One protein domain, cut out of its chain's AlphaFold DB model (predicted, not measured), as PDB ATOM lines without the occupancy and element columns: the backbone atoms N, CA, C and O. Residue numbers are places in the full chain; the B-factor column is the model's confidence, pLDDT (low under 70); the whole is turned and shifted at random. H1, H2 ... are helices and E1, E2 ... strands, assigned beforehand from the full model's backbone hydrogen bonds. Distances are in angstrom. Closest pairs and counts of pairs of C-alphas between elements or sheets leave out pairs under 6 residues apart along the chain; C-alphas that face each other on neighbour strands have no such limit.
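This is residues 3 to 192 of the 316 residues of the protein "Uronate isomerase" of Enterobacter cloacae (UniProt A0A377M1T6). A body of crossed helices is built round the long H6, with H4 and H5 on it at one side and H8 at another, while H3 packs on H4 and H5. A small parallel sheet, E2 and E3, lies beside residues 126 to 134 of H6, and two parts reach away from the body: H1 with the loop after it, where residues 18 to 23, of which 18 belongs to H1, stick out, and a small head made of H7 and nearby loop. The printed part has 190 residues, with eight named helices and three named strands in the order H1 E1 H2 H3 H4 E2 H5 H6 E3 H7 H8. The class is mostly helix; the whole is compact, with a radius of gyration of the C-alphas of 17.4 A and spans of 52 by 41 by 33 A.

Residues 3 to 4 pair in parallel with residues 29 to 30 of E1, residues 28 to 30. H1, residues 11 to 18, touches no helix; its closest C-alpha to E1 is that of His 13, 7.0 A from Pro 28. E1 pairs with no named strand, though the C-alphas of Phe 30 and Ser 83 in E2, residues 82 to 85, are 4.5 A apart. H2, residues 33 to 36, touches H3, residues 40 to 54, closest at the C-alphas of Val 35 and Phe 43, 6.3 A. H3 touches H4, residues 61 to 77, at a steep tilt of 57 degrees, the same way, closest at the C-alphas of Thr 54 and Ala 67, 6.1 A. H5, residues 97 to 108, touches H3 with residues 107 to 108 alone, about perpendicular at 82 degrees, closest at the C-alphas of Ala 44 and Arg 108, 4.9 A. H6, residues 115 to 135, touches H5 about perpendicular at 74 degrees, closest at the C-alphas of Val 100 and Leu 121, 5.9 A. H6 touches H4 at a steep tilt of 40 degrees, the same way, closest at the C-alphas of Gly 69 and Tyr 132, 6.3 A. E2 and E3, residues 139 to 144, are parallel neighbours at 21 degrees, with N 83 and O 139 at 2.9 A and N 141 and O 83 at 2.8 A within hydrogen-bond range. E2, H5, H6 and E3 make a strand-helix-strand unit, two parallel strands joined through helices, with a right-handed crossover. H7, residues 152 to 158, touches no helix. H8, residues 173 to 186, touches H6 at a steep tilt of 48 degrees, the same way, closest at the C-alphas of Ile 127 and Met 184, 5.6 A. Every O i to N i+4 pair is within hydrogen-bond range in H1, H3, H4, H5, H6, H7 and H8; H2 is too short for such a pair.

H1 begins at C-alpha 11, (-43.347, -4.239, -10.653). H3 is 20.8 A long, H4 24.5 A, H5 16.0 A, H6 30.4 A, E3 16.2 A and H8 19.9 A. H6 begins at C-alpha 115, (-11.784, -6.476, -30.169), and H8 ends at C-alpha 186, (-17.406, -28.898, -21.590).

The two C-alphas farthest apart are those of Thr 21 and Arg 98, 52.9 A. The links E2 to H5 and H7 to H8 are long; in the latter, residues 166 to 167 pair antiparallel with residues 146 to 147. The printed part has no cut, and no printed residue is under 70 in pLDDT.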
ATOM      1  N   HIS A   3     -39.448  -8.964 -22.603       87.56
ATOM      2  CA  HIS A   3     -38.036  -8.698 -22.361       87.56
ATOM      3  C   HIS A   3     -37.877  -7.657 -21.249       87.56
ATOM      4  O   HIS A   3     -38.527  -6.600 -21.253       87.56
ATOM      5  N   ARG A   4     -37.036  -7.993 -20.275       95.31
ATOM      6  CA  ARG A   4     -36.720  -7.178 -19.104       95.31
ATOM      7  C   ARG A   4     -35.229  -7.231 -18.837       95.31
ATOM      8  O   ARG A   4     -34.597  -8.268 -19.030       95.31
ATOM      9  N   ARG A   5     -34.684  -6.100 -18.406       95.50
ATOM     10  CA  ARG A   5     -33.261  -5.965 -18.096       95.50
ATOM     11  C   ARG A   5     -32.969  -6.524 -16.705       95.50
ATOM     12  O   ARG A   5     -33.857  -6.480 -15.854       95.50
ATOM     13  N   PRO A   6     -31.737  -6.980 -16.423       96.38
ATOM     14  CA  PRO A   6     -31.389  -7.578 -15.130       96.38
ATOM     15  C   PRO A   6     -31.700  -6.688 -13.916       96.38
ATOM     16  O   PRO A   6     -32.035  -7.188 -12.840       96.38
ATOM     17  N   LEU A   7     -31.619  -5.367 -14.095       97.44
ATOM     18  CA  LEU A   7     -31.836  -4.372 -13.044       97.44
ATOM     19  C   LEU A   7     -33.306  -3.937 -12.885       97.44
ATOM     20  O   LEU A   7     -33.595  -3.120 -12.017       97.44
ATOM     21  N   ASP A   8     -34.234  -4.438 -13.710       96.94
ATOM     22  CA  ASP A   8     -35.651  -4.066 -13.615       96.94
ATOM     23  C   ASP A   8     -36.299  -4.656 -12.341       96.94
ATOM     24  O   ASP A   8     -36.032  -5.796 -11.954       96.94
ATOM     25  N   ASP A   9     -37.218  -3.905 -11.724       96.19
ATOM     26  CA  ASP A   9     -37.950  -4.284 -10.498       96.19
ATOM     27  C   ASP A   9     -39.146  -5.225 -10.740       96.19
ATOM     28  O   ASP A   9     -39.758  -5.734  -9.802       96.19
ATOM     29  N   LEU A  10     -39.475  -5.490 -12.008       97.25
ATOM     30  CA  LEU A  10     -40.599  -6.319 -12.447       97.25
ATOM     31  C   LEU A  10     -41.956  -5.940 -11.829       97.25
ATOM     32  O   LEU A  10     -42.869  -6.767 -11.835       97.25
ATOM     33  N   ARG A  11     -42.143  -4.694 -11.375       97.12
ATOM     34  CA  ARG A  11     -43.347  -4.239 -10.653       97.12
ATOM     35  C   ARG A  11     -44.658  -4.662 -11.318       97.12
ATOM     36  O   ARG A  11     -45.549  -5.188 -10.662       97.12
ATOM     37  N   TYR A  12     -44.785  -4.461 -12.628       96.69
ATOM     38  CA  TYR A  12     -46.019  -4.803 -13.346       96.69
ATOM     39  C   TYR A  12     -46.250  -6.312 -13.491       96.69
ATOM     40  O   TYR A  12     -47.398  -6.734 -13.565       96.69
ATOM     41  N   HIS A  13     -45.194  -7.132 -13.500       97.25
ATOM     42  CA  HIS A  13     -45.356  -8.588 -13.463       97.25
ATOM     43  C   HIS A  13     -45.890  -9.039 -12.104       97.25
ATOM     44  O   HIS A  13     -46.752  -9.907 -12.058       97.25
ATOM     45  N   GLN A  14     -45.430  -8.411 -11.016       96.31
ATOM     46  CA  GLN A  14     -45.944  -8.671  -9.670       96.31
ATOM     47  C   GLN A  14     -47.430  -8.298  -9.580       96.31
ATOM     48  O   GLN A  14     -48.245  -9.137  -9.219       96.31
ATOM     49  N   LEU A  15     -47.799  -7.092 -10.033       96.88
ATOM     50  CA  LEU A  15     -49.198  -6.647 -10.051       96.88
ATOM     51  C   LEU A  15     -50.112  -7.592 -10.847       96.88
ATOM     52  O   LEU A  15     -51.191  -7.920 -10.374       96.88
ATOM     53  N   LEU A  16     -49.682  -8.044 -12.032       96.38
ATOM     54  CA  LEU A  16     -50.475  -8.963 -12.859       96.38
ATOM     55  C   LEU A  16     -50.547 -10.379 -12.280       96.38
ATOM     56  O   LEU A  16     -51.552 -11.053 -12.469       96.38
ATOM     57  N   ARG A  17     -49.494 -10.846 -11.602       94.38
ATOM     58  CA  ARG A  17     -49.497 -12.144 -10.912       94.38
ATOM     59  C   ARG A  17     -50.470 -12.145  -9.734       94.38
ATOM     60  O   ARG A  17     -51.111 -13.161  -9.485       94.38
ATOM     61  N   ASP A  18     -50.549 -11.026  -9.021       95.44
ATOM     62  CA  ASP A  18     -51.327 -10.899  -7.789       95.44
ATOM     63  C   ASP A  18     -52.800 -10.498  -8.063       95.44
ATOM     64  O   ASP A  18     -53.632 -10.514  -7.155       95.44
ATOM     65  N   ASP A  19     -53.155 -10.185  -9.319       97.06
ATOM     66  CA  ASP A  19     -54.524  -9.895  -9.760       97.06
ATOM     67  C   ASP A  19     -55.306 -11.181 -10.086       97.06
ATOM     68  O   ASP A  19     -55.198 -11.758 -11.168       97.06
ATOM     69  N   ALA A  20     -56.168 -11.598  -9.156       95.31
ATOM     70  CA  ALA A  20     -57.012 -12.787  -9.298       95.31
ATOM     71  C   ALA A  20     -58.046 -12.712 -10.440       95.31
ATOM     72  O   ALA A  20     -58.650 -13.728 -10.782       95.31
ATOM     73  N   THR A  21     -58.289 -11.533 -11.021       97.56
ATOM     74  CA  THR A  21     -59.207 -11.371 -12.160       97.56
ATOM     75  C   THR A  21     -58.519 -11.604 -13.508       97.56
ATOM     76  O   THR A  21     -59.195 -11.763 -14.529       97.56
ATOM     77  N   PHE A  22     -57.184 -11.677 -13.527       96.44
ATOM     78  CA  PHE A  22     -56.388 -11.782 -14.742       96.44
ATOM     79  C   PHE A  22     -55.780 -13.183 -14.924       96.44
ATOM     80  O   PHE A  22     -54.731 -13.528 -14.390       96.44
ATOM     81  N   ASN A  23     -56.421 -14.005 -15.758       93.62
ATOM     82  CA  ASN A  23     -56.082 -15.431 -15.897       93.62
ATOM     83  C   ASN A  23     -54.916 -15.740 -16.862       93.62
ATOM     84  O   ASN A  23     -54.624 -16.910 -17.126       93.62
ATOM     85  N   VAL A  24     -54.265 -14.725 -17.437       94.50
ATOM     86  CA  VAL A  24     -53.163 -14.914 -18.394       94.50
ATOM     87  C   VAL A  24     -51.827 -14.768 -17.675       94.50
ATOM     88  O   VAL A  24     -51.524 -13.726 -17.105       94.50
ATOM     89  N   LYS A  25     -50.966 -15.788 -17.767       94.38
ATOM     90  CA  LYS A  25     -49.599 -15.697 -17.240       94.38
ATOM     91  C   LYS A  25     -48.772 -14.720 -18.078       94.38
ATOM     92  O   LYS A  25     -48.385 -15.023 -19.207       94.38
ATOM     93  N   VAL A  26     -48.455 -13.561 -17.509       96.06
ATOM     94  CA  VAL A  26     -47.502 -12.607 -18.085       96.06
ATOM     95  C   VAL A  26     -46.189 -12.770 -17.342       96.06
ATOM     96  O   VAL A  26     -46.040 -12.296 -16.223       96.06
ATOM     97  N   LEU A  27     -45.257 -13.494 -17.960       96.38
ATOM     98  CA  LEU A  27     -43.970 -13.840 -17.360       96.38
ATOM     99  C   LEU A  27     -42.836 -12.979 -17.942       96.38
ATOM    100  O   LEU A  27     -42.858 -12.682 -19.149       96.38
ATOM    101  N   PRO A  28     -41.851 -12.596 -17.110       97.50
ATOM    102  CA  PRO A  28     -40.666 -11.882 -17.566       97.50
ATOM    103  C   PRO A  28     -39.727 -12.803 -18.361       97.50
ATOM    104  O   PRO A  28     -39.685 -14.014 -18.140       97.50
ATOM    105  N   THR A  29     -38.950 -12.203 -19.260       98.00
ATOM    106  CA  THR A  29     -37.802 -12.819 -19.940       98.00
ATOM    107  C   THR A  29     -36.551 -12.030 -19.578       98.00
ATOM    108  O   THR A  29     -36.537 -10.806 -19.732       98.00
ATOM    109  N   PHE A  30     -35.513 -12.716 -19.104       98.56
ATOM    110  CA  PHE A  30     -34.261 -12.097 -18.673       98.56
ATOM    111  C   PHE A  30     -33.381 -11.759 -19.882       98.56
ATOM    112  O   PHE A  30     -32.889 -12.659 -20.557       98.56
ATOM    113  N   ARG A  31     -33.185 -10.470 -20.170       98.38
ATOM    114  CA  ARG A  31     -32.410 -10.007 -21.327       98.38
ATOM    115  C   ARG A  31     -31.226  -9.142 -20.887       98.38
ATOM    116  O   ARG A  31     -31.417  -7.942 -20.676       98.38
ATOM    117  N   PRO A  32     -30.024  -9.721 -20.720       97.50
ATOM    118  CA  PRO A  32     -28.871  -9.027 -20.164       97.50
ATOM    119  C   PRO A  32     -28.014  -8.299 -21.209       97.50
ATOM    120  O   PRO A  32     -26.830  -8.153 -20.978       97.50
ATOM    121  N   ASP A  33     -28.555  -7.815 -22.332       95.69
ATOM    122  CA  ASP A  33     -27.741  -7.185 -23.398       95.69
ATOM    123  C   ASP A  33     -26.800  -6.069 -22.885       95.69
ATOM    124  O   ASP A  33     -25.689  -5.923 -23.390       95.69
ATOM    125  N   ASP A  34     -27.196  -5.338 -21.836       93.69
ATOM    126  CA  ASP A  34     -26.383  -4.285 -21.208       93.69
ATOM    127  C   ASP A  34     -25.028  -4.797 -20.672       93.69
ATOM    128  O   ASP A  34     -24.067  -4.031 -20.622       93.69
ATOM    129  N   VAL A  35     -24.905  -6.084 -20.314       96.19
ATOM    130  CA  VAL A  35     -23.631  -6.653 -19.822       96.19
ATOM    131  C   VAL A  35     -22.582  -6.778 -20.932       96.19
ATOM    132  O   VAL A  35     -21.387  -6.813 -20.649       96.19
ATOM    133  N   PHE A  36     -23.028  -6.806 -22.189       96.50
ATOM    134  CA  PHE A  36     -22.193  -6.927 -23.386       96.50
ATOM    135  C   PHE A  36     -21.927  -5.571 -24.053       96.50
ATOM    136  O   PHE A  36     -21.446  -5.509 -25.182       96.50
ATOM    137  N   THR A  37     -22.243  -4.457 -23.384       95.06
ATOM    138  CA  THR A  37     -21.979  -3.126 -23.944       95.06
ATOM    139  C   THR A  37     -20.479  -2.942 -24.241       95.06
ATOM    140  O   THR A  37     -19.638  -3.293 -23.404       95.06
ATOM    141  N   PRO A  38     -20.101  -2.398 -25.415       93.94
ATOM    142  CA  PRO A  38     -18.706  -2.077 -25.723       93.94
ATOM    143  C   PRO A  38     -18.217  -0.821 -24.982       93.94
ATOM    144  O   PRO A  38     -17.016  -0.552 -24.919       93.94
ATOM    145  N   ASP A  39     -19.139  -0.034 -24.425       96.06
ATOM    146  CA  ASP A  39     -18.829   1.161 -23.650       96.06
ATOM    147  C   ASP A  39     -18.474   0.777 -22.205       96.06
ATOM    148  O   ASP A  39     -19.321   0.340 -21.424       96.06
ATOM    149  N   ALA A  40     -17.201   0.943 -21.845       95.88
ATOM    150  CA  ALA A  40     -16.696   0.577 -20.529       95.88
ATOM    151  C   ALA A  40     -17.333   1.398 -19.395       95.88
ATOM    152  O   ALA A  40     -17.515   0.871 -18.299       95.88
ATOM    153  N   HIS A  41     -17.743   2.645 -19.653       96.88
ATOM    154  CA  HIS A  41     -18.434   3.463 -18.657       96.88
ATOM    155  C   HIS A  41     -19.840   2.929 -18.385       96.88
ATOM    156  O   HIS A  41     -20.215   2.751 -17.231       96.88
ATOM    157  N   GLN A  42     -20.587   2.569 -19.433       96.88
ATOM    158  CA  GLN A  42     -21.905   1.943 -19.267       96.88
ATOM    159  C   GLN A  42     -21.810   0.594 -18.543       96.88
ATOM    160  O   GLN A  42     -22.670   0.272 -17.723       96.88
ATOM    161  N   PHE A  43     -20.763  -0.188 -18.821       97.81
ATOM    162  CA  PHE A  43     -20.507  -1.446 -18.121       97.81
ATOM    163  C   PHE A  43     -20.191  -1.225 -16.633       97.81
ATOM    164  O   PHE A  43     -20.716  -1.940 -15.773       97.81
ATOM    165  N   ALA A  44     -19.357  -0.229 -16.317       96.94
ATOM    166  CA  ALA A  44     -19.044   0.154 -14.945       96.94
ATOM    167  C   ALA A  44     -20.306   0.605 -14.193       96.94
ATOM    168  O   ALA A  44     -20.614   0.024 -13.154       96.94
ATOM    169  N   ASP A  45     -21.091   1.518 -14.771       97.25
ATOM    170  CA  ASP A  45     -22.348   2.012 -14.196       97.25
ATOM    171  C   ASP A  45     -23.368   0.884 -13.973       97.25
ATOM    172  O   ASP A  45     -24.045   0.829 -12.943       97.25
ATOM    173  N   PHE A  46     -23.493  -0.045 -14.929       98.06
ATOM    174  CA  PHE A  46     -24.327  -1.237 -14.763       98.06
ATOM    175  C   PHE A  46     -23.866  -2.066 -13.562       98.06
ATOM    176  O   PHE A  46     -24.691  -2.501 -12.758       98.06
ATOM    177  N   THR A  47     -22.554  -2.271 -13.435       98.00
ATOM    178  CA  THR A  47     -21.961  -3.073 -12.362       98.00
ATOM    179  C   THR A  47     -22.146  -2.410 -10.997       98.00
ATOM    180  O   THR A  47     -22.472  -3.102 -10.037       98.00
ATOM    181  N   ASP A  48     -22.013  -1.085 -10.904       98.00
ATOM    182  CA  ASP A  48     -22.293  -0.319  -9.683       98.00
ATOM    183  C   ASP A  48     -23.756  -0.461  -9.248       98.00
ATOM    184  O   ASP A  48     -24.052  -0.808  -8.106       98.00
ATOM    185  N   ARG A  49     -24.695  -0.309 -10.184       98.31
ATOM    186  CA  ARG A  49     -26.125  -0.476  -9.889       98.31
ATOM    187  C   ARG A  49     -26.487  -1.915  -9.529       98.31
ATOM    188  O   ARG A  49     -27.380  -2.140  -8.715       98.31
ATOM    189  N   LEU A  50     -25.816  -2.897 -10.131       98.50
ATOM    190  CA  LEU A  50     -25.965  -4.305  -9.768       98.50
ATOM    191  C   LEU A  50     -25.457  -4.561  -8.341       98.50
ATOM    192  O   LEU A  50     -26.135  -5.249  -7.577       98.50
ATOM    193  N   ALA A  51     -24.306  -3.989  -7.982       98.25
ATOM    194  CA  ALA A  51     -23.730  -4.059  -6.643       98.25
ATOM    195  C   ALA A  51     -24.681  -3.473  -5.589       98.25
ATOM    196  O   ALA A  51     -24.975  -4.130  -4.591       98.25
ATOM    197  N   GLU A  52     -25.241  -2.286  -5.843       98.12
ATOM    198  CA  GLU A  52     -26.251  -1.661  -4.976       98.12
ATOM    199  C   GLU A  52     -27.502  -2.537  -4.823       98.12
ATOM    200  O   GLU A  52     -27.974  -2.767  -3.710       98.12
ATOM    201  N   LEU A  53     -28.025  -3.062  -5.936       97.75
ATOM    202  CA  LEU A  53     -29.254  -3.858  -5.958       97.75
ATOM    203  C   LEU A  53     -29.116  -5.207  -5.237       97.75
ATOM    204  O   LEU A  53     -30.101  -5.724  -4.713       97.75
ATOM    205  N   THR A  54     -27.915  -5.783  -5.237       97.56
ATOM    206  CA  THR A  54     -27.610  -7.078  -4.601       97.56
ATOM    207  C   THR A  54     -26.961  -6.929  -3.224       97.56
ATOM    208  O   THR A  54     -26.794  -7.910  -2.506       97.56
ATOM    209  N   GLY A  55     -26.590  -5.707  -2.823       97.12
ATOM    210  CA  GLY A  55     -25.833  -5.461  -1.597       97.12
ATOM    211  C   GLY A  55     -24.438  -6.100  -1.605       97.12
ATOM    212  O   GLY A  55     -23.896  -6.389  -0.539       97.12
ATOM    213  N   ARG A  56     -23.861  -6.349  -2.790       95.12
ATOM    214  CA  ARG A  56     -22.562  -7.015  -2.970       95.12
ATOM    215  C   ARG A  56     -21.529  -6.065  -3.550       95.12
ATOM    216  O   ARG A  56     -21.785  -5.401  -4.544       95.12
ATOM    217  N   SER A  57     -20.324  -6.071  -2.996       96.69
ATOM    218  CA  SER A  57     -19.175  -5.445  -3.652       96.69
ATOM    219  C   SER A  57     -18.730  -6.293  -4.846       96.69
ATOM    220  O   SER A  57     -18.605  -7.507  -4.714       96.69
ATOM    221  N   ILE A  58     -18.497  -5.661  -6.000       98.12
ATOM    222  CA  ILE A  58     -18.079  -6.342  -7.233       98.12
ATOM    223  C   ILE A  58     -16.696  -5.839  -7.642       98.12
ATOM    224  O   ILE A  58     -16.567  -4.752  -8.216       98.12
ATOM    225  N   HIS A  59     -15.670  -6.635  -7.333       95.81
ATOM    226  CA  HIS A  59     -14.272  -6.331  -7.651       95.81
ATOM    227  C   HIS A  59     -13.639  -7.362  -8.583       95.81
ATOM    228  O   HIS A  59     -12.728  -7.003  -9.324       95.81
ATOM    229  N   ALA A  60     -14.152  -8.594  -8.574       98.00
ATOM    230  CA  ALA A  60     -13.704  -9.684  -9.425       98.00
ATOM    231  C   ALA A  60     -14.811 -10.205 -10.351       98.00
ATOM    232  O   ALA A  60     -16.005  -9.981 -10.118       98.00
ATOM    233  N   PHE A  61     -14.428 -10.966 -11.381       98.62
ATOM    234  CA  PHE A  61     -15.392 -11.580 -12.300       98.62
ATOM    235  C   PHE A  61     -16.344 -12.540 -11.569       98.62
ATOM    236  O   PHE A  61     -17.532 -12.623 -11.881       98.62
ATOM    237  N   SER A  62     -15.841 -13.231 -10.543       98.31
ATOM    238  CA  SER A  62     -16.646 -14.123  -9.699       98.31
ATOM    239  C   SER A  62     -17.699 -13.384  -8.861       98.31
ATOM    240  O   SER A  62     -18.816 -13.886  -8.727       98.31
ATOM    241  N   ASP A  63     -17.403 -12.175  -8.369       98.50
ATOM    242  CA  ASP A  63     -18.382 -11.339  -7.658       98.50
ATOM    243  C   ASP A  63     -19.510 -10.908  -8.600       98.50
ATOM    244  O   ASP A  63     -20.692 -10.978  -8.256       98.50
ATOM    245  N   PHE A  64     -19.140 -10.501  -9.819       98.62
ATOM    246  CA  PHE A  64     -20.085 -10.123 -10.868       98.62
ATOM    247  C   PHE A  64     -20.996 -11.292 -11.244       98.62
ATOM    248  O   PHE A  64     -22.218 -11.137 -11.313       98.62
ATOM    249  N   ALA A  65     -20.410 -12.478 -11.420       98.56
ATOM    250  CA  ALA A  65     -21.146 -13.707 -11.670       98.56
ATOM    251  C   ALA A  65     -22.128 -14.020 -10.532       98.56
ATOM    252  O   ALA A  65     -23.278 -14.355 -10.799       98.56
ATOM    253  N   ALA A  66     -21.706 -13.903  -9.270       98.69
ATOM    254  CA  ALA A  66     -22.570 -14.142  -8.114       98.69
ATOM    255  C   ALA A  66     -23.739 -13.145  -8.052       98.69
ATOM    256  O   ALA A  66     -24.885 -13.552  -7.859       98.69
ATOM    257  N   ALA A  67     -23.477 -11.855  -8.277       98.56
ATOM    258  CA  ALA A  67     -24.508 -10.821  -8.270       98.56
ATOM    259  C   ALA A  67     -25.531 -11.006  -9.408       98.56
ATOM    260  O   ALA A  67     -26.739 -10.898  -9.187       98.56
ATOM    261  N   LEU A  68     -25.088 -11.357 -10.622       98.44
ATOM    262  CA  LEU A  68     -26.006 -11.723 -11.707       98.44
ATOM    263  C   LEU A  68     -26.786 -13.003 -11.401       98.44
ATOM    264  O   LEU A  68     -27.979 -13.063 -11.699       98.44
ATOM    265  N   GLY A  69     -26.150 -13.991 -10.768       98.56
ATOM    266  CA  GLY A  69     -26.802 -15.205 -10.284       98.56
ATOM    267  C   GLY A  69     -27.982 -14.909  -9.356       98.56
ATOM    268  O   GLY A  69     -29.062 -15.466  -9.540       98.56
ATOM    269  N   GLU A  70     -27.836 -13.960  -8.427       98.44
ATOM    270  CA  GLU A  70     -28.941 -13.522  -7.559       98.44
ATOM    271  C   GLU A  70     -30.082 -12.869  -8.332       98.44
ATOM    272  O   GLU A  70     -31.256 -13.101  -8.036       98.44
ATOM    273  N   ARG A  71     -29.762 -12.072  -9.357       98.44
ATOM    274  CA  ARG A  71     -30.791 -11.501 -10.230       98.44
ATOM    275  C   ARG A  71     -31.514 -12.593 -11.004       98.44
ATOM    276  O   ARG A  71     -32.738 -12.558 -11.067       98.44
ATOM    277  N   ILE A  72     -30.800 -13.580 -11.536       98.69
ATOM    278  CA  ILE A  72     -31.400 -14.728 -12.228       98.69
ATOM    279  C   ILE A  72     -32.321 -15.508 -11.279       98.69
ATOM    280  O   ILE A  72     -33.464 -15.783 -11.649       98.69
ATOM    281  N   ALA A  73     -31.882 -15.785 -10.049       98.50
ATOM    282  CA  ALA A  73     -32.697 -16.448  -9.031       98.50
ATOM    283  C   ALA A  73     -33.964 -15.641  -8.695       98.50
ATOM    284  O   ALA A  73     -35.071 -16.171  -8.726       98.50
ATOM    285  N   TRP A  74     -33.841 -14.328  -8.495       98.00
ATOM    286  CA  TRP A  74     -35.001 -13.474  -8.243       98.00
ATOM    287  C   TRP A  74     -35.976 -13.430  -9.436       98.00
ATOM    288  O   TRP A  74     -37.192 -13.504  -9.261       98.00
ATOM    289  N   PHE A  75     -35.469 -13.374 -10.672       98.44
ATOM    290  CA  PHE A  75     -36.303 -13.510 -11.870       98.44
ATOM    291  C   PHE A  75     -36.997 -14.880 -11.912       98.44
ATOM    292  O   PHE A  75     -38.163 -14.959 -12.307       98.44
ATOM    293  N   HIS A  76     -36.312 -15.951 -11.500       98.00
ATOM    294  CA  HIS A  76     -36.875 -17.298 -11.426       98.00
ATOM    295  C   HIS A  76     -38.067 -17.347 -10.461       98.00
ATOM    296  O   HIS A  76     -39.112 -17.901 -10.822       98.00
ATOM    297  N   ASP A  77     -37.949 -16.708  -9.297       96.56
ATOM    298  CA  ASP A  77     -39.024 -16.593  -8.303       96.56
ATOM    299  C   ASP A  77     -40.210 -15.766  -8.819       96.56
ATOM    300  O   ASP A  77     -41.366 -16.023  -8.480       96.56
ATOM    301  N   MET A  78     -39.953 -14.810  -9.718       96.25
ATOM    302  CA  MET A  78     -40.991 -14.069 -10.449       96.25
ATOM    303  C   MET A  78     -41.572 -14.844 -11.648       96.25
ATOM    304  O   MET A  78     -42.343 -14.294 -12.435       96.25
ATOM    305  N   GLY A  79     -41.224 -16.124 -11.802       95.94
ATOM    306  CA  GLY A  79     -41.753 -17.012 -12.839       95.94
ATOM    307  C   GLY A  79     -40.997 -16.975 -14.171       95.94
ATOM    308  O   GLY A  79     -41.447 -17.592 -15.135       95.94
ATOM    309  N   CYS A  80     -39.850 -16.293 -14.252       97.81
ATOM    310  CA  CYS A  80     -38.985 -16.333 -15.434       97.81
ATOM    311  C   CYS A  80     -38.470 -17.757 -15.676       97.81
ATOM    312  O   CYS A  80     -38.018 -18.422 -14.743       97.81
ATOM    313  N   ARG A  81     -38.495 -18.222 -16.927       97.62
ATOM    314  CA  ARG A  81     -37.880 -19.500 -17.346       97.62
ATOM    315  C   ARG A  81     -37.024 -19.368 -18.603       97.62
ATOM    316  O   ARG A  81     -36.616 -20.373 -19.180       97.62
ATOM    317  N   ILE A  82     -36.829 -18.143 -19.086       98.00
ATOM    318  CA  ILE A  82     -36.208 -17.882 -20.380       98.00
ATOM    319  C   ILE A  82     -35.277 -16.688 -20.263       98.00
ATOM    320  O   ILE A  82     -35.662 -15.645 -19.727       98.00
ATOM    321  N   SER A  83     -34.090 -16.833 -20.835       98.69
ATOM    322  CA  SER A  83     -33.203 -15.724 -21.146       98.69
ATOM    323  C   SER A  83     -33.180 -15.442 -22.643       98.69
ATOM    324  O   SER A  83     -33.501 -16.304 -23.464       98.69
ATOM    325  N   ASP A  84     -32.837 -14.213 -23.007       98.69
ATOM    326  CA  ASP A  84     -32.701 -13.792 -24.395       98.69
ATOM    327  C   ASP A  84     -31.500 -12.864 -24.574       98.69
ATOM    328  O   ASP A  84     -31.261 -12.005 -23.732       98.69
ATOM    329  N   HIS A  85     -30.756 -13.041 -25.663       98.44
ATOM    330  CA  HIS A  85     -29.516 -12.320 -25.946       98.44
ATOM    331  C   HIS A  85     -29.532 -11.840 -27.392       98.44
ATOM    332  O   HIS A  85     -29.887 -12.601 -28.293       98.44
ATOM    333  N   GLY A  86     -29.138 -10.586 -27.610       96.75
ATOM    334  CA  GLY A  86     -29.183  -9.932 -28.916       96.75
ATOM    335  C   GLY A  86     -27.833  -9.571 -29.546       96.75
ATOM    336  O   GLY A  86     -27.720  -8.417 -29.973       96.75
ATOM    337  N   PRO A  87     -26.807 -10.450 -29.593       96.94
ATOM    338  CA  PRO A  87     -25.515 -10.082 -30.166       96.94
ATOM    339  C   PRO A  87     -25.630  -9.804 -31.671       96.94
ATOM    340  O   PRO A  87     -26.411 -10.439 -32.378       96.94
ATOM    341  N   VAL A  88     -24.837  -8.865 -32.195       95.81
ATOM    342  CA  VAL A  88     -24.778  -8.639 -33.654       95.81
ATOM    343  C   VAL A  88     -24.145  -9.850 -34.337       95.81
ATOM    344  O   VAL A  88     -24.722 -10.394 -35.276       95.81
ATOM    345  N   GLU A  89     -23.013 -10.306 -33.801       95.81
ATOM    346  CA  GLU A  89     -22.252 -11.467 -34.258       95.81
ATOM    347  C   GLU A  89     -21.985 -12.402 -33.075       95.81
ATOM    348  O   GLU A  89     -21.778 -11.952 -31.948       95.81
ATOM    349  N   ILE A  90     -21.969 -13.708 -33.329       97.31
ATOM    350  CA  ILE A  90     -21.552 -14.700 -32.335       97.31
ATOM    351  C   ILE A  90     -20.055 -14.917 -32.502       97.31
ATOM    352  O   ILE A  90     -19.640 -15.560 -33.463       97.31
ATOM    353  N   HIS A  91     -19.253 -14.411 -31.572       95.62
ATOM    354  CA  HIS A  91     -17.812 -14.646 -31.538       95.62
ATOM    355  C   HIS A  91     -17.417 -15.403 -30.282       95.62
ATOM    356  O   HIS A  91     -17.860 -15.065 -29.186       95.62
ATOM    357  N   TYR A  92     -16.569 -16.413 -30.458       97.94
ATOM    358  CA  TYR A  92     -15.979 -17.151 -29.356       97.94
ATOM    359  C   TYR A  92     -14.465 -16.976 -29.345       97.94
ATOM    360  O   TYR A  92     -13.791 -17.153 -30.359       97.94
ATOM    361  N   GLN A  93     -13.926 -16.661 -28.172       98.25
ATOM    362  CA  GLN A  93     -12.494 -16.583 -27.946       98.25
ATOM    363  C   GLN A  93     -12.164 -17.158 -26.570       98.25
ATOM    364  O   GLN A  93     -12.447 -16.552 -25.540       98.25
ATOM    365  N   ALA A  94     -11.516 -18.323 -26.560       97.62
ATOM    366  CA  ALA A  94     -11.041 -18.945 -25.330       97.62
ATOM    367  C   ALA A  94      -9.923 -18.118 -24.675       97.62
ATOM    368  O   ALA A  94      -9.065 -17.550 -25.367       97.62
ATOM    369  N   ALA A  95      -9.909 -18.119 -23.344       97.94
ATOM    370  CA  ALA A  95      -8.840 -17.604 -22.499       97.94
ATOM    371  C   ALA A  95      -8.847 -18.334 -21.148       97.94
ATOM    372  O   ALA A  95      -9.841 -18.963 -20.789       97.94
ATOM    373  N   ASP A  96      -7.742 -18.251 -20.409       97.25
ATOM    374  CA  ASP A  96      -7.701 -18.719 -19.025       97.25
ATOM    375  C   ASP A  96      -8.379 -17.723 -18.065       97.25
ATOM    376  O   ASP A  96      -8.537 -16.536 -18.373       97.25
ATOM    377  N   ASP A  97      -8.744 -18.207 -16.876       97.44
ATOM    378  CA  ASP A  97      -9.445 -17.413 -15.862       97.44
ATOM    379  C   ASP A  97      -8.666 -16.159 -15.436       97.44
ATOM    380  O   ASP A  97      -9.272 -15.144 -15.102       97.44
ATOM    381  N   ARG A  98      -7.324 -16.183 -15.467       98.31
ATOM    382  CA  ARG A  98      -6.502 -15.024 -15.073       98.31
ATOM    383  C   ARG A  98      -6.580 -13.914 -16.116       98.31
ATOM    384  O   ARG A  98      -6.613 -12.740 -15.753       98.31
ATOM    385  N   ILE A  99      -6.609 -14.275 -17.398       98.62
ATOM    386  CA  ILE A  99      -6.798 -13.333 -18.504       98.62
ATOM    387  C   ILE A  99      -8.207 -12.740 -18.446       98.62
ATOM    388  O   ILE A  99      -8.343 -11.519 -18.528       98.62
ATOM    389  N   VAL A 100      -9.240 -13.572 -18.260       98.62
ATOM    390  CA  VAL A 100     -10.632 -13.103 -18.110       98.62
ATOM    391  C   VAL A 100     -10.746 -12.120 -16.947       98.62
ATOM    392  O   VAL A 100     -11.277 -11.026 -17.123       98.62
ATOM    393  N   GLU A 101     -10.188 -12.473 -15.789       98.62
ATOM    394  CA  GLU A 101     -10.182 -11.630 -14.593       98.62
ATOM    395  C   GLU A 101      -9.488 -10.285 -14.855       98.62
ATOM    396  O   GLU A 101     -10.045  -9.223 -14.579       98.62
ATOM    397  N   SER A 102      -8.302 -10.304 -15.472       98.56
ATOM    398  CA  SER A 102      -7.575  -9.078 -15.810       98.56
ATOM    399  C   SER A 102      -8.359  -8.171 -16.765       98.56
ATOM    400  O   SER A 102      -8.356  -6.952 -16.582       98.56
ATOM    401  N   ILE A 103      -9.021  -8.739 -17.775       98.69
ATOM    402  CA  ILE A 103      -9.828  -7.985 -18.741       98.69
ATOM    403  C   ILE A 103     -11.085  -7.416 -18.073       98.69
ATOM    404  O   ILE A 103     -11.424  -6.252 -18.298       98.69
ATOM    405  N   PHE A 104     -11.756  -8.206 -17.231       98.69
ATOM    406  CA  PHE A 104     -12.922  -7.766 -16.471       98.69
ATOM    407  C   PHE A 104     -12.585  -6.558 -15.590       98.69
ATOM    408  O   PHE A 104     -13.271  -5.540 -15.675       98.69
ATOM    409  N   VAL A 105     -11.502  -6.633 -14.804       98.31
ATOM    410  CA  VAL A 105     -11.068  -5.537 -13.923       98.31
ATOM    411  C   VAL A 105     -10.779  -4.266 -14.724       98.31
ATOM    412  O   VAL A 105     -11.242  -3.190 -14.346       98.31
ATOM    413  N   ARG A 106     -10.082  -4.383 -15.861       98.25
ATOM    414  CA  ARG A 106      -9.808  -3.253 -16.764       98.25
ATOM    415  C   ARG A 106     -11.097  -2.604 -17.274       98.25
ATOM    416  O   ARG A 106     -11.284  -1.399 -17.106       98.25
ATOM    417  N   LYS A 107     -12.035  -3.394 -17.817       98.19
ATOM    418  CA  LYS A 107     -13.328  -2.874 -18.305       98.19
ATOM    419  C   LYS A 107     -14.138  -2.235 -17.180       98.19
ATOM    420  O   LYS A 107     -14.708  -1.163 -17.357       98.19
ATOM    421  N   ARG A 108     -14.148  -2.857 -15.998       96.62
ATOM    422  CA  ARG A 108     -14.818  -2.343 -14.796       96.62
ATOM    423  C   ARG A 108     -14.245  -1.001 -14.326       96.62
ATOM    424  O   ARG A 108     -14.997  -0.182 -13.805       96.62
ATOM    425  N   GLN A 109     -12.952  -0.761 -14.536       96.44
ATOM    426  CA  GLN A 109     -12.278   0.514 -14.264       96.44
ATOM    427  C   GLN A 109     -12.506   1.574 -15.360       96.44
ATOM    428  O   GLN A 109     -11.938   2.662 -15.283       96.44
ATOM    429  N   GLY A 110     -13.342   1.285 -16.362       96.00
ATOM    430  CA  GLY A 110     -13.660   2.203 -17.454       96.00
ATOM    431  C   GLY A 110     -12.692   2.123 -18.636       96.00
ATOM    432  O   GLY A 110     -12.735   2.984 -19.510       96.00
ATOM    433  N   GLU A 111     -11.819   1.112 -18.699       97.56
ATOM    434  CA  GLU A 111     -10.934   0.935 -19.850       97.56
ATOM    435  C   GLU A 111     -11.694   0.348 -21.049       97.56
ATOM    436  O   GLU A 111     -12.276  -0.737 -20.972       97.56
ATOM    437  N   HIS A 112     -11.647   1.039 -22.191       96.38
ATOM    438  CA  HIS A 112     -12.161   0.498 -23.447       96.38
ATOM    439  C   HIS A 112     -11.281  -0.650 -23.946       96.38
ATOM    440  O   HIS A 112     -10.088  -0.486 -24.205       96.38
ATOM    441  N   LEU A 113     -11.897  -1.814 -24.117       97.69
ATOM    442  CA  LEU A 113     -11.221  -3.016 -24.580       97.69
ATOM    443  C   LEU A 113     -11.028  -3.004 -26.100       97.69
ATOM    444  O   LEU A 113     -11.845  -2.481 -26.857       97.69
ATOM    445  N   ASN A 114      -9.961  -3.656 -26.558       97.31
ATOM    446  CA  ASN A 114      -9.819  -3.990 -27.974       97.31
ATOM    447  C   ASN A 114     -10.774  -5.144 -28.360       97.31
ATOM    448  O   ASN A 114     -11.405  -5.769 -27.504       97.31
ATOM    449  N   ALA A 115     -10.868  -5.453 -29.657       95.69
ATOM    450  CA  ALA A 115     -11.784  -6.476 -30.169       95.69
ATOM    451  C   ALA A 115     -11.524  -7.882 -29.592       95.69
ATOM    452  O   ALA A 115     -12.471  -8.601 -29.283       95.69
ATOM    453  N   ARG A 116     -10.254  -8.267 -29.411       97.19
ATOM    454  CA  ARG A 116      -9.885  -9.574 -28.848       97.19
ATOM    455  C   ARG A 116     -10.273  -9.670 -27.376       97.19
ATOM    456  O   ARG A 116     -10.877 -10.660 -26.980       97.19
ATOM    457  N   ASP A 117      -9.940  -8.652 -26.587       98.25
ATOM    458  CA  ASP A 117     -10.254  -8.618 -25.156       98.25
ATOM    459  C   ASP A 117     -11.776  -8.591 -24.935       98.25
ATOM    460  O   ASP A 117     -12.283  -9.284 -24.056       98.25
ATOM    461  N   SER A 118     -12.514  -7.863 -25.783       97.75
ATOM    462  CA  SER A 118     -13.984  -7.859 -25.765       97.75
ATOM    463  C   SER A 118     -14.544  -9.252 -26.047       97.75
ATOM    464  O   SER A 118     -15.338  -9.754 -25.262       97.75
ATOM    465  N   ALA A 119     -14.059  -9.927 -27.097       97.69
ATOM    466  CA  ALA A 119     -14.494 -11.283 -27.429       97.69
ATOM    467  C   ALA A 119     -14.193 -12.297 -26.310       97.69
ATOM    468  O   ALA A 119     -15.014 -13.176 -26.055       97.69
ATOM    469  N   ILE A 120     -13.047 -12.173 -25.625       98.62
ATOM    470  CA  ILE A 120     -12.704 -13.013 -24.466       98.62
ATOM    471  C   ILE A 120     -13.713 -12.806 -23.335       98.62
ATOM    472  O   ILE A 120     -14.274 -13.777 -22.821       98.62
ATOM    473  N   LEU A 121     -13.949 -11.551 -22.947       98.69
ATOM    474  CA  LEU A 121     -14.840 -11.247 -21.832       98.69
ATOM    475  C   LEU A 121     -16.290 -11.624 -22.153       98.69
ATOM    476  O   LEU A 121     -16.946 -12.251 -21.326       98.69
ATOM    477  N   ASP A 122     -16.770 -11.310 -23.356       98.38
ATOM    478  CA  ASP A 122     -18.121 -11.658 -23.795       98.38
ATOM    479  C   ASP A 122     -18.310 -13.186 -23.825       98.38
ATOM    480  O   ASP A 122     -19.328 -13.687 -23.343       98.38
ATOM    481  N   SER A 123     -17.306 -13.945 -24.290       98.56
ATOM    482  CA  SER A 123     -17.322 -15.418 -24.248       98.56
ATOM    483  C   SER A 123     -17.445 -15.941 -22.813       98.56
ATOM    484  O   SER A 123     -18.280 -16.805 -22.531       98.56
ATOM    485  N   ALA A 124     -16.649 -15.396 -21.888       98.69
ATOM    486  CA  ALA A 124     -16.685 -15.784 -20.481       98.69
ATOM    487  C   ALA A 124     -18.031 -15.444 -19.821       98.69
ATOM    488  O   ALA A 124     -18.582 -16.264 -19.082       98.69
ATOM    489  N   ILE A 125     -18.598 -14.269 -20.117       98.62
ATOM    490  CA  ILE A 125     -19.917 -13.861 -19.622       98.62
ATOM    491  C   ILE A 125     -21.008 -14.793 -20.162       98.62
ATOM    492  O   ILE A 125     -21.853 -15.233 -19.384       98.62
ATOM    493  N   PHE A 126     -20.987 -15.150 -21.451       98.44
ATOM    494  CA  PHE A 126     -21.955 -16.089 -22.026       98.44
ATOM    495  C   PHE A 126     -21.928 -17.450 -21.325       98.44
ATOM    496  O   PHE A 126     -22.985 -17.967 -20.964       98.44
ATOM    497  N   ILE A 127     -20.742 -18.020 -21.093       98.69
ATOM    498  CA  ILE A 127     -20.596 -19.313 -20.403       98.69
ATOM    499  C   ILE A 127     -21.059 -19.212 -18.943       98.69
ATOM    500  O   ILE A 127     -21.752 -20.102 -18.444       98.69
ATOM    501  N   MET A 128     -20.726 -18.112 -18.261       98.69
ATOM    502  CA  MET A 128     -21.172 -17.843 -16.893       98.69
ATOM    503  C   MET A 128     -22.702 -17.756 -16.801       98.69
ATOM    504  O   MET A 128     -23.307 -18.414 -15.954       98.69
ATOM    505  N   LEU A 129     -23.343 -17.012 -17.704       98.81
ATOM    506  CA  LEU A 129     -24.800 -16.900 -17.773       98.81
ATOM    507  C   LEU A 129     -25.452 -18.250 -18.093       98.81
ATOM    508  O   LEU A 129     -26.401 -18.648 -17.416       98.81
ATOM    509  N   ALA A 130     -24.910 -18.985 -19.070       98.69
ATOM    510  CA  ALA A 130     -25.370 -20.318 -19.450       98.69
ATOM    511  C   ALA A 130     -25.399 -21.275 -18.250       98.69
ATOM    512  O   ALA A 130     -26.402 -21.958 -18.038       98.69
ATOM    513  N   ARG A 131     -24.366 -21.240 -17.397       98.69
ATOM    514  CA  ARG A 131     -24.311 -22.035 -16.162       98.69
ATOM    515  C   ARG A 131     -25.495 -21.755 -15.239       98.69
ATOM    516  O   ARG A 131     -26.147 -22.700 -14.796       98.69
ATOM    517  N   TYR A 132     -25.812 -20.487 -14.978       98.69
ATOM    518  CA  TYR A 132     -26.976 -20.132 -14.158       98.69
ATOM    519  C   TYR A 132     -28.296 -20.518 -14.833       98.69
ATOM    520  O   TYR A 132     -29.208 -21.016 -14.173       98.69
ATOM    521  N   TYR A 133     -28.403 -20.357 -16.153       98.69
ATOM    522  CA  TYR A 133     -29.587 -20.794 -16.891       98.69
ATOM    523  C   TYR A 133     -29.792 -22.310 -16.783       98.69
ATOM    524  O   TYR A 133     -30.912 -22.746 -16.529       98.69
ATOM    525  N   ARG A 134     -28.727 -23.114 -16.901       97.81
ATOM    526  CA  ARG A 134     -28.789 -24.577 -16.748       97.81
ATOM    527  C   ARG A 134     -29.206 -24.975 -15.333       97.81
ATOM    528  O   ARG A 134     -30.104 -25.800 -15.190       97.81
ATOM    529  N   GLN A 135     -28.640 -24.344 -14.301       97.50
ATOM    530  CA  GLN A 135     -29.005 -24.589 -12.895       97.50
ATOM    531  C   GLN A 135     -30.496 -24.351 -12.611       97.50
ATOM    532  O   GLN A 135     -31.104 -25.079 -11.829       97.50
ATOM    533  N   HIS A 136     -31.093 -23.354 -13.266       97.44
ATOM    534  CA  HIS A 136     -32.507 -23.013 -13.117       97.44
ATOM    535  C   HIS A 136     -33.429 -23.670 -14.162       97.44
ATOM    536  O   HIS A 136     -34.623 -23.351 -14.192       97.44
ATOM    537  N   ASP A 137     -32.903 -24.562 -15.011       96.69
ATOM    538  CA  ASP A 137     -33.610 -25.189 -16.138       96.69
ATOM    539  C   ASP A 137     -34.305 -24.168 -17.065       96.69
ATOM    540  O   ASP A 137     -35.431 -24.342 -17.552       96.69
ATOM    541  N   TRP A 138     -33.624 -23.051 -17.306       97.94
ATOM    542  CA  TRP A 138     -34.070 -22.033 -18.244       97.94
ATOM    543  C   TRP A 138     -33.752 -22.418 -19.684       97.94
ATOM    544  O   TRP A 138     -32.818 -23.166 -19.967       97.94
ATOM    545  N   ALA A 139     -34.536 -21.871 -20.610       98.38
ATOM    546  CA  ALA A 139     -34.153 -21.835 -22.011       98.38
ATOM    547  C   ALA A 139     -33.380 -20.548 -22.321       98.38
ATOM    548  O   ALA A 139     -33.846 -19.453 -22.014       98.38
ATOM    549  N   MET A 140     -32.227 -20.684 -22.963       98.81
ATOM    550  CA  MET A 140     -31.420 -19.586 -23.473       98.81
ATOM    551  C   MET A 140     -31.768 -19.314 -24.930       98.81
ATOM    552  O   MET A 140     -31.653 -20.193 -25.778       98.81
ATOM    553  N   GLN A 141     -32.176 -18.092 -25.244       98.88
ATOM    554  CA  GLN A 141     -32.382 -17.655 -26.620       98.88
ATOM    555  C   GLN A 141     -31.218 -16.772 -27.068       98.88
ATOM    556  O   GLN A 141     -30.717 -15.960 -26.284       98.88
ATOM    557  N   ILE A 142     -30.792 -16.940 -28.319       98.75
ATOM    558  CA  ILE A 142     -29.783 -16.095 -28.962       98.75
ATOM    559  C   ILE A 142     -30.338 -15.631 -30.309       98.75
ATOM    560  O   ILE A 142     -30.458 -16.422 -31.247       98.75
ATOM    561  N   HIS A 143     -30.672 -14.346 -30.390       98.69
ATOM    562  CA  HIS A 143     -31.108 -13.660 -31.600       98.69
ATOM    563  C   HIS A 143     -29.950 -12.840 -32.172       98.69
ATOM    564  O   HIS A 143     -29.546 -11.849 -31.567       98.69
ATOM    565  N   PHE A 144     -29.426 -13.221 -33.338       98.44
ATOM    566  CA  PHE A 144     -28.214 -12.607 -33.887       98.44
ATOM    567  C   PHE A 144     -28.313 -12.219 -35.364       98.44
ATOM    568  O   PHE A 144     -29.148 -12.725 -36.119       98.44
ATOM    569  N   GLY A 145     -27.434 -11.310 -35.792       97.56
ATOM    570  CA  GLY A 145     -27.333 -10.877 -37.186       97.56
ATOM    571  C   GLY A 145     -28.077  -9.582 -37.521       97.56
ATOM    572  O   GLY A 145     -28.385  -9.355 -38.690       97.56
ATOM    573  N   ALA A 146     -28.373  -8.727 -36.534       97.25
ATOM    574  CA  ALA A 146     -28.968  -7.405 -36.757       97.25
ATOM    575  C   ALA A 146     -27.911  -6.289 -36.708       97.25
ATOM    576  O   ALA A 146     -27.394  -5.992 -35.634       97.25
ATOM    577  N   ILE A 147     -27.656  -5.612 -37.833       96.50
ATOM    578  CA  ILE A 147     -26.903  -4.347 -37.843       96.50
ATOM    579  C   ILE A 147     -27.867  -3.181 -37.631       96.50
ATOM    580  O   ILE A 147     -28.869  -3.035 -38.339       96.50
ATOM    581  N   ARG A 148     -27.596  -2.365 -36.613       95.50
ATOM    582  CA  ARG A 148     -28.556  -1.398 -36.068       95.50
ATOM    583  C   ARG A 148     -28.124   0.042 -36.283       95.50
ATOM    584  O   ARG A 148     -26.935   0.336 -36.352       95.50
ATOM    585  N   ASN A 149     -29.101   0.948 -36.290       95.75
ATOM    586  CA  ASN A 149     -28.892   2.399 -36.310       95.75
ATOM    587  C   ASN A 149     -28.084   2.900 -37.525       95.75
ATOM    588  O   ASN A 149     -27.337   3.874 -37.431       95.75
ATOM    589  N   ASN A 150     -28.264   2.270 -38.689       97.75
ATOM    590  CA  ASN A 150     -27.455   2.516 -39.890       97.75
ATOM    591  C   ASN A 150     -27.620   3.933 -40.473       97.75
ATOM    592  O   ASN A 150     -26.766   4.425 -41.208       97.75
ATOM    593  N   ASN A 151     -28.730   4.609 -40.160       97.94
ATOM    594  CA  ASN A 151     -28.990   5.977 -40.597       97.94
ATOM    595  C   ASN A 151     -28.691   6.973 -39.469       97.94
ATOM    596  O   ASN A 151     -29.585   7.338 -38.704       97.94
ATOM    597  N   THR A 152     -27.452   7.468 -39.399       97.81
ATOM    598  CA  THR A 152     -26.982   8.391 -38.345       97.81
ATOM    599  C   THR A 152     -27.854   9.637 -38.192       97.81
ATOM    600  O   THR A 152     -28.091  10.096 -37.074       97.81
ATOM    601  N   ARG A 153     -28.355  10.198 -39.303       98.25
ATOM    602  CA  ARG A 153     -29.230  11.379 -39.261       98.25
ATOM    603  C   ARG A 153     -30.518  11.065 -38.507       98.25
ATOM    604  O   ARG A 153     -30.920  11.839 -37.645       98.25
ATOM    605  N   MET A 154     -31.146   9.939 -38.830       97.94
ATOM    606  CA  MET A 154     -32.404   9.536 -38.206       97.94
ATOM    607  C   MET A 154     -32.201   9.007 -36.789       97.94
ATOM    608  O   MET A 154     -33.017   9.311 -35.929       97.94
ATOM    609  N   TYR A 155     -31.092   8.320 -36.515       96.88
ATOM    610  CA  TYR A 155     -30.718   7.900 -35.166       96.88
ATOM    611  C   TYR A 155     -30.615   9.094 -34.209       96.88
ATOM    612  O   TYR A 155     -31.199   9.076 -33.130       96.88
ATOM    613  N   ARG A 156     -29.958  10.186 -34.626       96.88
ATOM    614  CA  ARG A 156     -29.884  11.419 -33.821       96.88
ATOM    615  C   ARG A 156     -31.250  12.073 -33.591       96.88
ATOM    616  O   ARG A 156     -31.432  12.730 -32.575       96.88
ATOM    617  N   ALA A 157     -32.181  11.929 -34.534       97.44
ATOM    618  CA  ALA A 157     -33.499  12.555 -34.464       97.44
ATOM    619  C   ALA A 157     -34.538  11.722 -33.692       97.44
ATOM    620  O   ALA A 157     -35.389  12.293 -33.017       97.44
ATOM    621  N   LEU A 158     -34.500  10.392 -33.821       97.38
ATOM    622  CA  LEU A 158     -35.553   9.478 -33.360       97.38
ATOM    623  C   LEU A 158     -35.066   8.414 -32.362       97.38
ATOM    624  O   LEU A 158     -35.889   7.806 -31.682       97.38
ATOM    625  N   GLY A 159     -33.755   8.190 -32.254       95.38
ATOM    626  CA  GLY A 159     -33.163   7.165 -31.395       95.38
ATOM    627  C   GLY A 159     -33.146   5.760 -32.010       95.38
ATOM    628  O   GLY A 159     -33.105   5.587 -33.227       95.38
ATOM    629  N   ILE A 160     -33.124   4.747 -31.137       94.00
ATOM    630  CA  ILE A 160     -33.050   3.317 -31.490       94.00
ATOM    631  C   ILE A 160     -34.425   2.713 -31.802       94.00
ATOM    632  O   ILE A 160     -35.447   3.175 -31.299       94.00
ATOM    633  N   ASN A 161     -34.447   1.583 -32.521       92.12
ATOM    634  CA  ASN A 161     -35.663   0.811 -32.824       92.12
ATOM    635  C   ASN A 161     -36.727   1.591 -33.629       92.12
ATOM    636  O   ASN A 161     -37.925   1.384 -33.437       92.12
ATOM    637  N   THR A 162     -36.302   2.472 -34.541       95.69
ATOM    638  CA  THR A 162     -37.202   3.328 -35.340       95.69
ATOM    639  C   THR A 162     -37.149   3.044 -36.845       95.69
ATOM    640  O   THR A 162     -37.387   3.937 -37.653       95.69
ATOM    641  N   GLY A 163     -36.828   1.803 -37.235       96.06
ATOM    642  CA  GLY A 163     -36.901   1.341 -38.630       96.06
ATOM    643  C   GLY A 163     -35.635   1.529 -39.475       96.06
ATOM    644  O   GLY A 163     -35.725   1.472 -40.696       96.06
ATOM    645  N   PHE A 164     -34.468   1.736 -38.854       97.12
ATOM    646  CA  PHE A 164     -33.175   1.909 -39.546       97.12
ATOM    647  C   PHE A 164     -32.180   0.770 -39.264       97.12
ATOM    648  O   PHE A 164     -30.962   0.972 -39.281       97.12
ATOM    649  N   ASP A 165     -32.717  -0.425 -39.023       97.94
ATOM    650  CA  ASP A 165     -31.976  -1.658 -38.750       97.94
ATOM    651  C   ASP A 165     -32.156  -2.628 -39.927       97.94
ATOM    652  O   ASP A 165     -33.190  -2.603 -40.600       97.94
ATOM    653  N   SER A 166     -31.169  -3.483 -40.178       98.00
ATOM    654  CA  SER A 166     -31.203  -4.485 -41.250       98.00
ATOM    655  C   SER A 166     -30.452  -5.757 -40.850       98.00
ATOM    656  O   SER A 166     -29.898  -5.849 -39.753       98.00
ATOM    657  N   LEU A 167     -30.444  -6.756 -41.733       97.12
ATOM    658  CA  LEU A 167     -29.597  -7.938 -41.571       97.12
ATOM    659  C   LEU A 167     -28.119  -7.588 -41.796       97.12
ATOM    660  O   LEU A 167     -27.812  -6.724 -42.618       97.12
ATOM    661  N   THR A 168     -27.234  -8.278 -41.079       96.12
ATOM    662  CA  THR A 168     -25.791  -8.321 -41.344       96.12
ATOM    663  C   THR A 168     -25.366  -9.709 -41.799       96.12
ATOM    664  O   THR A 168     -26.055 -10.706 -41.558       96.12
ATOM    665  N   ASP A 169     -24.221  -9.775 -42.458       94.50
ATOM    666  CA  ASP A 169     -23.428 -10.981 -42.597       94.50
ATOM    667  C   ASP A 169     -22.394 -11.107 -41.466       94.50
ATOM    668  O   ASP A 169     -22.031 -10.123 -40.830       94.50
ATOM    669  N   GLN A 170     -21.971 -12.342 -41.202       95.81
ATOM    670  CA  GLN A 170     -20.937 -12.730 -40.255       95.81
ATOM    671  C   GLN A 170     -20.014 -13.768 -40.908       95.81
ATOM    672  O   GLN A 170     -20.464 -14.771 -41.476       95.81
ATOM    673  N   VAL A 171     -18.704 -13.568 -40.768       95.75
ATOM    674  CA  VAL A 171     -17.673 -14.511 -41.222       95.75
ATOM    675  C   VAL A 171     -17.444 -15.601 -40.166       95.75
ATOM    676  O   VAL A 171     -17.468 -15.342 -38.966       95.75
ATOM    677  N   ASN A 172     -17.195 -16.842 -40.603       97.00
ATOM    678  CA  ASN A 172     -16.908 -17.989 -39.726       97.00
ATOM    679  C   ASN A 172     -18.006 -18.305 -38.691       97.00
ATOM    680  O   ASN A 172     -17.710 -18.819 -37.610       97.00
ATOM    681  N   LEU A 173     -19.274 -18.035 -39.017       98.19
ATOM    682  CA  LEU A 173     -20.406 -18.277 -38.116       98.19
ATOM    683  C   LEU A 173     -20.433 -19.713 -37.568       98.19
ATOM    684  O   LEU A 173     -20.520 -19.912 -36.360       98.19
ATOM    685  N   ALA A 174     -20.309 -20.711 -38.451       98.31
ATOM    686  CA  ALA A 174     -20.365 -22.123 -38.071       98.31
ATOM    687  C   ALA A 174     -19.312 -22.481 -37.009       98.31
ATOM    688  O   ALA A 174     -19.631 -23.138 -36.020       98.31
ATOM    689  N   ALA A 175     -18.071 -22.015 -37.187       98.50
ATOM    690  CA  ALA A 175     -16.987 -22.278 -36.246       98.50
ATOM    691  C   ALA A 175     -17.262 -21.632 -34.881       98.50
ATOM    692  O   ALA A 175     -17.144 -22.300 -33.860       98.50
ATOM    693  N   ASN A 176     -17.689 -20.366 -34.865       98.50
ATOM    694  CA  ASN A 176     -17.935 -19.646 -33.617       98.50
ATOM    695  C   ASN A 176     -19.116 -20.218 -32.821       98.50
ATOM    696  O   ASN A 176     -18.998 -20.368 -31.607       98.50
ATOM    697  N   ILE A 177     -20.229 -20.576 -33.478       98.50
ATOM    698  CA  ILE A 177     -21.362 -21.202 -32.776       98.50
ATOM    699  C   ILE A 177     -20.930 -22.551 -32.188       98.50
ATOM    700  O   ILE A 177     -21.179 -22.798 -31.012       98.50
ATOM    701  N   ASN A 178     -20.262 -23.407 -32.972       98.75
ATOM    702  CA  ASN A 178     -19.817 -24.710 -32.471       98.75
ATOM    703  C   ASN A 178     -18.872 -24.563 -31.277       98.75
ATOM    704  O   ASN A 178     -19.074 -25.232 -30.274       98.75
ATOM    705  N   GLN A 179     -17.886 -23.666 -31.350       98.69
ATOM    706  CA  GLN A 179     -16.935 -23.474 -30.255       98.69
ATOM    707  C   GLN A 179     -17.589 -22.892 -28.994       98.69
ATOM    708  O   GLN A 179     -17.257 -23.324 -27.894       98.69
ATOM    709  N   LEU A 180     -18.535 -21.956 -29.131       98.75
ATOM    710  CA  LEU A 180     -19.262 -21.407 -27.983       98.75
ATOM    711  C   LEU A 180     -20.111 -22.481 -27.288       98.75
ATOM    712  O   LEU A 180     -20.064 -22.610 -26.065       98.75
ATOM    713  N   LEU A 181     -20.882 -23.249 -28.064       98.75
ATOM    714  CA  LEU A 181     -21.735 -24.314 -27.530       98.75
ATOM    715  C   LEU A 181     -20.907 -25.461 -26.934       98.75
ATOM    716  O   LEU A 181     -21.268 -25.975 -25.877       98.75
ATOM    717  N   ASP A 182     -19.780 -25.814 -27.556       98.81
ATOM    718  CA  ASP A 182     -18.832 -26.805 -27.036       98.81
ATOM    719  C   ASP A 182     -18.202 -26.347 -25.718       98.81
ATOM    720  O   ASP A 182     -18.205 -27.092 -24.744       98.81
ATOM    721  N   ALA A 183     -17.772 -25.086 -25.623       98.69
ATOM    722  CA  ALA A 183     -17.251 -24.529 -24.378       98.69
ATOM    723  C   ALA A 183     -18.292 -24.559 -23.245       98.69
ATOM    724  O   ALA A 183     -17.964 -24.892 -22.105       98.69
ATOM    725  N   MET A 184     -19.562 -24.268 -23.551       98.62
ATOM    726  CA  MET A 184     -20.657 -24.420 -22.590       98.62
ATOM    727  C   MET A 184     -20.888 -25.888 -22.208       98.62
ATOM    728  O   MET A 184     -21.140 -26.172 -21.039       98.62
ATOM    729  N   ALA A 185     -20.811 -26.823 -23.156       98.38
ATOM    730  CA  ALA A 185     -20.994 -28.249 -22.894       98.38
ATOM    731  C   ALA A 185     -19.856 -28.823 -22.030       98.38
ATOM    732  O   ALA A 185     -20.127 -29.464 -21.017       98.38
ATOM    733  N   LEU A 186     -18.596 -28.519 -22.362       98.00
ATOM    734  CA  LEU A 186     -17.406 -28.898 -21.590       98.00
ATOM    735  C   LEU A 186     -17.439 -28.354 -20.158       98.00
ATOM    736  O   LEU A 186     -16.959 -29.006 -19.233       98.00
ATOM    737  N   ALA A 187     -18.022 -27.169 -19.967       97.38
ATOM    738  CA  ALA A 187     -18.194 -26.549 -18.658       97.38
ATOM    739  C   ALA A 187     -19.423 -27.056 -17.875       97.38
ATOM    740  O   ALA A 187     -19.743 -26.454 -16.842       97.38
ATOM    741  N   ASP A 188     -20.117 -28.092 -18.374       97.12
ATOM    742  CA  ASP A 188     -21.407 -28.595 -17.873       97.12
ATOM    743  C   ASP A 188     -22.423 -27.460 -17.651       97.12
ATOM    744  O   ASP A 188     -23.124 -27.374 -16.644       97.12
ATOM    745  N   ALA A 189     -22.438 -26.510 -18.588       97.88
ATOM    746  CA  ALA A 189     -23.150 -25.244 -18.492       97.88
ATOM    747  C   ALA A 189     -24.184 -25.048 -19.607       97.88
ATOM    748  O   ALA A 189     -24.987 -24.135 -19.497       97.88
ATOM    749  N   LEU A 190     -24.204 -25.880 -20.656       98.50
ATOM    750  CA  LEU A 190     -25.111 -25.717 -21.800       98.50
ATOM    751  C   LEU A 190     -26.589 -25.934 -21.398       98.50
ATOM    752  O   LEU A 190     -26.961 -27.064 -21.063       98.50
ATOM    753  N   PRO A 191     -27.456 -24.901 -21.418       98.25
ATOM    754  CA  PRO A 191     -28.878 -25.060 -21.136       98.25
ATOM    755  C   PRO A 191     -29.647 -25.489 -22.394       98.25
ATOM    756  O   PRO A 191     -29.104 -25.547 -23.501       98.25
ATOM    757  N   LYS A 192     -30.962 -25.691 -22.246       98.50
ATOM    758  CA  LYS A 192     -31.888 -25.669 -23.389       98.50
ATOM    759  C   LYS A 192     -31.638 -24.387 -24.181       98.50
ATOM    760  O   LYS A 192     -31.639 -23.315 -23.582       98.50
TER     761      LYS A 192